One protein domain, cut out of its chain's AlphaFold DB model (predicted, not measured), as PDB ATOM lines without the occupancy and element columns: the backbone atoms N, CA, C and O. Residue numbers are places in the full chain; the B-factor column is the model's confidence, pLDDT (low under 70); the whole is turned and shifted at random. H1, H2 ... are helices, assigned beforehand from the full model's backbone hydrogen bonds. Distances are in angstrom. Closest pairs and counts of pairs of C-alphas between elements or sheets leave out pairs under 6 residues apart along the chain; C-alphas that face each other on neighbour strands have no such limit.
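AT A GLANCE: This is residues 3 to 46 of the 46 residues of the protein "Putative membrane protein" of Mycobacterium talmoniae (UniProt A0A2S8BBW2). One long helix, H3, makes the length of the domain, and the chain before it, with the short helices H1 and H2, runs along one side of it before folding back into H3. H1 packs on H3 near the end of the printed part, H2 lies over a stretch nearer the middle of H3, and residues 24 to 30, of which 26 to 30 belong to H3, stick out at the other end. The printed part has 44 residues with three named helices, in the order H1, H2, H3, and no named strand; the class is all helix. It is only just compact, close to loose, with a radius of gyration of the C-alphas of 10.7 A, and elongated, spanning 32 by 18 by 11 A.

HOW THE PARTS SIT: H1, residues 3 to 7, touches H2, residues 11 to 19; their closest C-alphas, those of Ala 4 and Pro 11, are 5.2 A apart. H1 also touches H3, residues 26 to 45, with residues 39 to 43 of H3 alone; the closest C-alphas, those of Ser 7 and Gln 42, are 5.2 A apart. H2 and H3 only just touch, with 3 pairs of C-alphas within 8 A, and of H3 residues 32 to 36 alone take part. The closest C-alphas of H2 and H3, those of Ile 17 and Leu 32, are 6.8 A apart. H2 and H3 run opposite ways at a steep tilt of 59 degrees. In H1, H2 and H3 every O i to N i+4 pair is within hydrogen-bond range.

IN THESE COORDINATES: H1 begins at C-alpha 3, (185.907, 150.128, 127.424), and is 6.0 A long from first to last C-alpha. H2 measures 11.5 A. H3 runs 28.9 A, from C-alpha 26 at (160.379, 151.153, 125.280) to C-alpha 45 at (187.650, 159.621, 120.543).

THE WHOLE: The two C-alphas farthest apart, those of Asp 24 and Ser 46, are 31.8 A apart. The printed part has no cut. The link from H1 to H2 is tight, and that from H2 to H3 is short. The mean pLDDT of the printed part is 86.4, and residue 46 is under 70.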
ATOM      1  N   VAL A   3     186.792 149.009 127.797       70.56
ATOM      2  CA  VAL A   3     185.907 150.128 127.424       70.56
ATOM      3  C   VAL A   3     185.902 151.218 128.497       70.56
ATOM      4  O   VAL A   3     186.235 152.350 128.184       70.56
ATOM      5  N   ALA A   4     185.650 150.872 129.766       74.81
ATOM      6  CA  ALA A   4     185.647 151.834 130.877       74.81
ATOM      7  C   ALA A   4     186.992 152.564 131.065       74.81
ATOM      8  O   ALA A   4     187.021 153.717 131.483       74.81
ATOM      9  N   GLN A   5     188.113 151.905 130.750       73.12
ATOM     10  CA  GLN A   5     189.426 152.554 130.806       73.12
ATOM     11  C   GLN A   5     189.677 153.504 129.636       73.12
ATOM     12  O   GLN A   5     190.320 154.529 129.835       73.12
ATOM     13  N   ARG A   6     189.163 153.191 128.442       72.00
ATOM     14  CA  ARG A   6     189.270 154.069 127.268       72.00
ATOM     15  C   ARG A   6     188.312 155.256 127.344       72.00
ATOM     16  O   ARG A   6     188.678 156.350 126.947       72.00
ATOM     17  N   SER A   7     187.125 155.070 127.911       72.19
ATOM     18  CA  SER A   7     186.125 156.132 128.022       72.19
ATOM     19  C   SER A   7     186.255 157.014 129.267       72.19
ATOM     20  O   SER A   7     185.604 158.052 129.348       72.19
ATOM     21  N   GLY A   8     187.045 156.606 130.269       73.38
ATOM     22  CA  GLY A   8     187.075 157.272 131.577       73.38
ATOM     23  C   GLY A   8     185.767 157.129 132.371       73.38
ATOM     24  O   GLY A   8     185.593 157.782 133.400       73.38
ATOM     25  N   ALA A   9     184.840 156.285 131.906       76.75
ATOM     26  CA  ALA A   9     183.531 156.095 132.510       76.75
ATOM     27  C   ALA A   9     183.573 155.132 133.706       76.75
ATOM     28  O   ALA A   9     184.450 154.271 133.826       76.75
ATOM     29  N   ASN A  10     182.573 155.237 134.588       82.19
ATOM     30  CA  ASN A  10     182.461 154.367 135.755       82.19
ATOM     31  C   ASN A  10     182.311 152.887 135.323       82.19
ATOM     32  O   ASN A  10     181.326 152.543 134.660       82.19
ATOM     33  N   PRO A  11     183.228 151.985 135.728       81.06
ATOM     34  CA  PRO A  11     183.189 150.575 135.337       81.06
ATOM     35  C   PRO A  11     181.909 149.838 135.749       81.06
ATOM     36  O   PRO A  11     181.503 148.910 135.053       81.06
ATOM     37  N   ALA A  12     181.277 150.234 136.859       82.31
ATOM     38  CA  ALA A  12     180.037 149.621 137.333       82.31
ATOM     39  C   ALA A  12     178.845 149.990 136.440       82.31
ATOM     40  O   ALA A  12     178.039 149.128 136.098       82.31
ATOM     41  N   VAL A  13     178.780 151.253 136.007       83.44
ATOM     42  CA  VAL A  13     177.750 151.746 135.081       83.44
ATOM     43  C   VAL A  13     177.916 151.083 133.714       83.44
ATOM     44  O   VAL A  13     176.958 150.541 133.176       83.44
ATOM     45  N   MET A  14     179.152 151.000 133.210       85.56
ATOM     46  CA  MET A  14     179.460 150.284 131.965       85.56
ATOM     47  C   MET A  14     179.100 148.798 132.036       85.56
ATOM     48  O   MET A  14     178.614 148.228 131.064       85.56
ATOM     49  N   GLY A  15     179.319 148.163 133.189       86.06
ATOM     50  CA  GLY A  15     178.910 146.779 133.408       86.06
ATOM     51  C   GLY A  15     177.399 146.592 133.340       86.06
ATOM     52  O   GLY A  15     176.939 145.627 132.740       86.06
ATOM     53  N   HIS A  16     176.631 147.522 133.907       86.94
ATOM     54  CA  HIS A  16     175.174 147.467 133.861       86.94
ATOM     55  C   HIS A  16     174.617 147.723 132.455       86.94
ATOM     56  O   HIS A  16     173.737 146.994 132.020       86.94
ATOM     57  N   ILE A  17     175.158 148.696 131.720       87.81
ATOM     58  CA  ILE A  17     174.709 149.000 130.350       87.81
ATOM     59  C   ILE A  17     174.992 147.821 129.407       87.81
ATOM     60  O   ILE A  17     174.137 147.436 128.615       87.81
ATOM     61  N   LEU A  18     176.184 147.222 129.495       88.25
ATOM     62  CA  LEU A  18     176.622 146.189 128.549       88.25
ATOM     63  C   LEU A  18     176.169 144.771 128.918       88.25
ATOM     64  O   LEU A  18     176.015 143.930 128.035       88.25
ATOM     65  N   PHE A  19     176.011 144.481 130.213       88.38
ATOM     66  CA  PHE A  19     175.759 143.125 130.719       88.38
ATOM     67  C   PHE A  19     174.610 143.054 131.734       88.38
ATOM     68  O   PHE A  19     174.419 142.022 132.380       88.38
ATOM     69  N   GLY A  20     173.872 144.148 131.923       87.56
ATOM     70  CA  GLY A  20     172.686 144.180 132.767       87.56
ATOM     71  C   GLY A  20     171.491 143.459 132.139       87.56
ATOM     72  O   GLY A  20     171.549 142.999 130.996       87.56
ATOM     73  N   PRO A  21     170.393 143.324 132.899       90.00
ATOM     74  CA  PRO A  21     169.149 142.790 132.366       90.00
ATOM     75  C   PRO A  21     168.633 143.667 131.219       90.00
ATOM     76  O   PRO A  21     168.794 144.886 131.237       90.00
ATOM     77  N   ALA A  22     167.989 143.037 130.233       87.94
ATOM     78  CA  ALA A  22     167.351 143.768 129.147       87.94
ATOM     79  C   ALA A  22     166.264 144.714 129.703       87.94
ATOM     80  O   ALA A  22     165.530 144.305 130.609       87.94
ATOM     81  N   PRO A  23     166.133 145.942 129.168       92.00
ATOM     82  CA  PRO A  23     165.050 146.836 129.545       92.00
ATOM     83  C   PRO A  23     163.687 146.212 129.234       92.00
ATOM     84  O   PRO A  23     163.504 145.591 128.188       92.00
ATOM     85  N   ASP A  24     162.724 146.403 130.129       94.38
ATOM     86  CA  ASP A  24     161.356 145.877 130.026       94.38
ATOM     87  C   ASP A  24     160.356 146.888 129.433       94.38
ATOM     88  O   ASP A  24     159.169 146.590 129.292       94.38
ATOM     89  N   SER A  25     160.835 148.082 129.076       95.75
ATOM     90  CA  SER A  25     160.040 149.190 128.549       95.75
ATOM     91  C   SER A  25     160.715 149.859 127.356       95.75
ATOM     92  O   SER A  25     161.942 149.941 127.278       95.75
ATOM     93  N   ASP A  26     159.904 150.423 126.461       95.75
ATOM     94  CA  ASP A  26     160.379 151.153 125.280       95.75
ATOM     95  C   ASP A  26     161.279 152.338 125.653       95.75
ATOM     96  O   ASP A  26     162.287 152.598 125.000       95.75
ATOM     97  N   THR A  27     160.958 153.040 126.745       95.62
ATOM     98  CA  THR A  27     161.803 154.120 127.272       95.62
ATOM     99  C   THR A  27     163.165 153.597 127.719       95.62
ATOM    100  O   THR A  27     164.178 154.237 127.449       95.62
ATOM    101  N   GLY A  28     163.208 152.427 128.359       93.19
ATOM    102  CA  GLY A  28     164.461 151.789 128.746       93.19
ATOM    103  C   GLY A  28     165.288 151.331 127.543       93.19
ATOM    104  O   GLY A  28     166.506 151.474 127.555       93.19
ATOM    105  N   LEU A  29     164.641 150.854 126.474       94.50
ATOM    106  CA  LEU A  29     165.316 150.526 125.213       94.50
ATOM    107  C   LEU A  29     165.904 151.771 124.540       94.50
ATOM    108  O   LEU A  29     167.035 151.729 124.060       94.50
ATOM    109  N   LEU A  30     165.167 152.886 124.536       96.56
ATOM    110  CA  LEU A  30     165.656 154.152 123.992       96.56
ATOM    111  C   LEU A  30     166.843 154.693 124.801       96.56
ATOM    112  O   LEU A  30     167.826 155.142 124.218       96.56
ATOM    113  N   GLN A  31     166.773 154.613 126.132       93.75
ATOM    114  CA  GLN A  31     167.879 155.009 127.000       93.75
ATOM    115  C   GLN A  31     169.114 154.138 126.755       93.75
ATOM    116  O   GLN A  31     170.199 154.674 126.563       93.75
ATOM    117  N   LEU A  32     168.939 152.815 126.668       93.50
ATOM    118  CA  LEU A  32     170.025 151.890 126.350       93.50
ATOM    119  C   LEU A  32     170.668 152.216 124.994       93.50
ATOM    120  O   LEU A  32     171.886 152.168 124.873       93.50
ATOM    121  N   ALA A  33     169.878 152.576 123.980       94.81
ATOM    122  CA  ALA A  33     170.410 152.959 122.673       94.81
ATOM    123  C   ALA A  33     171.276 154.229 122.740       94.81
ATOM    124  O   ALA A  33     172.365 154.244 122.169       94.81
ATOM    125  N   HIS A  34     170.833 155.266 123.461       94.75
ATOM    126  CA  HIS A  34     171.641 156.472 123.673       94.75
ATOM    127  C   HIS A  34     172.919 156.176 124.466       94.75
ATOM    128  O   HIS A  34     173.992 156.634 124.085       94.75
ATOM    129  N   ASP A  35     172.819 155.368 125.523       92.06
ATOM    130  CA  ASP A  35     173.970 154.988 126.342       92.06
ATOM    131  C   ASP A  35     175.027 154.237 125.509       92.06
ATOM    132  O   ASP A  35     176.228 154.449 125.676       92.06
ATOM    133  N   LEU A  36     174.593 153.372 124.585       92.25
ATOM    134  CA  LEU A  36     175.482 152.656 123.667       92.25
ATOM    135  C   LEU A  36     176.125 153.582 122.621       92.25
ATOM    136  O   LEU A  36     177.321 153.435 122.361       92.25
ATOM    137  N   ASP A  37     175.378 154.538 122.065       93.31
ATOM    138  CA  ASP A  37     175.911 155.547 121.132       93.31
ATOM    139  C   ASP A  37     176.987 156.417 121.807       93.31
ATOM    140  O   ASP A  37     178.085 156.614 121.276       93.31
ATOM    141  N   ASP A  38     176.736 156.855 123.042       90.19
ATOM    142  CA  ASP A  38     177.704 157.619 123.829       90.19
ATOM    143  C   ASP A  38     178.989 156.821 124.097       90.19
ATOM    144  O   ASP A  38     180.098 157.366 124.000       90.19
ATOM    145  N   ILE A  39     178.865 155.522 124.389       89.56
ATOM    146  CA  ILE A  39     180.014 154.623 124.551       89.56
ATOM    147  C   ILE A  39     180.809 154.524 123.248       89.56
ATOM    148  O   ILE A  39     182.037 154.640 123.280       89.56
ATOM    149  N   GLU A  40     180.141 154.333 122.109       90.88
ATOM    150  CA  GLU A  40     180.791 154.273 120.798       90.88
ATOM    151  C   GLU A  40     181.574 155.559 120.510       90.88
ATOM    152  O   GLU A  40     182.752 155.504 120.129       90.88
ATOM    153  N   ARG A  41     180.968 156.729 120.760       89.62
ATOM    154  CA  ARG A  41     181.636 158.025 120.585       89.62
ATOM    155  C   ARG A  41     182.862 158.144 121.482       89.62
ATOM    156  O   ARG A  41     183.929 158.502 120.981       89.62
ATOM    157  N   GLN A  42     182.748 157.818 122.770       85.44
ATOM    158  CA  GLN A  42     183.861 157.895 123.726       85.44
ATOM    159  C   GLN A  42     185.024 156.980 123.322       85.44
ATOM    160  O   GLN A  42     186.173 157.406 123.315       85.44
ATOM    161  N   VAL A  43     184.724 155.746 122.915       85.19
ATOM    162  CA  VAL A  43     185.702 154.753 122.436       85.19
ATOM    163  C   VAL A  43     186.364 155.180 121.121       85.19
ATOM    164  O   VAL A  43     187.528 154.842 120.881       85.19
ATOM    165  N   SER A  44     185.641 155.903 120.267       86.44
ATOM    166  CA  SER A  44     186.160 156.416 118.995       86.44
ATOM    167  C   SER A  44     187.061 157.641 119.171       86.44
ATOM    168  O   SER A  44     187.916 157.890 118.325       86.44
ATOM    169  N   HIS A  45     186.888 158.398 120.259       78.69
ATOM    170  CA  HIS A  45     187.650 159.621 120.543       78.69
ATOM    171  C   HIS A  45     188.805 159.413 121.549       78.69
ATOM    172  O   HIS A  45     189.502 160.378 121.861       78.69
ATOM    173  N   SER A  46     189.008 158.184 122.049       63.19
ATOM    174  CA  SER A  46     190.023 157.804 123.056       63.19
ATOM    175  C   SER A  46     191.302 157.194 122.489       63.19
ATOM    176  O   SER A  46     191.171 156.292 121.625       63.19
TER     177      SER A  46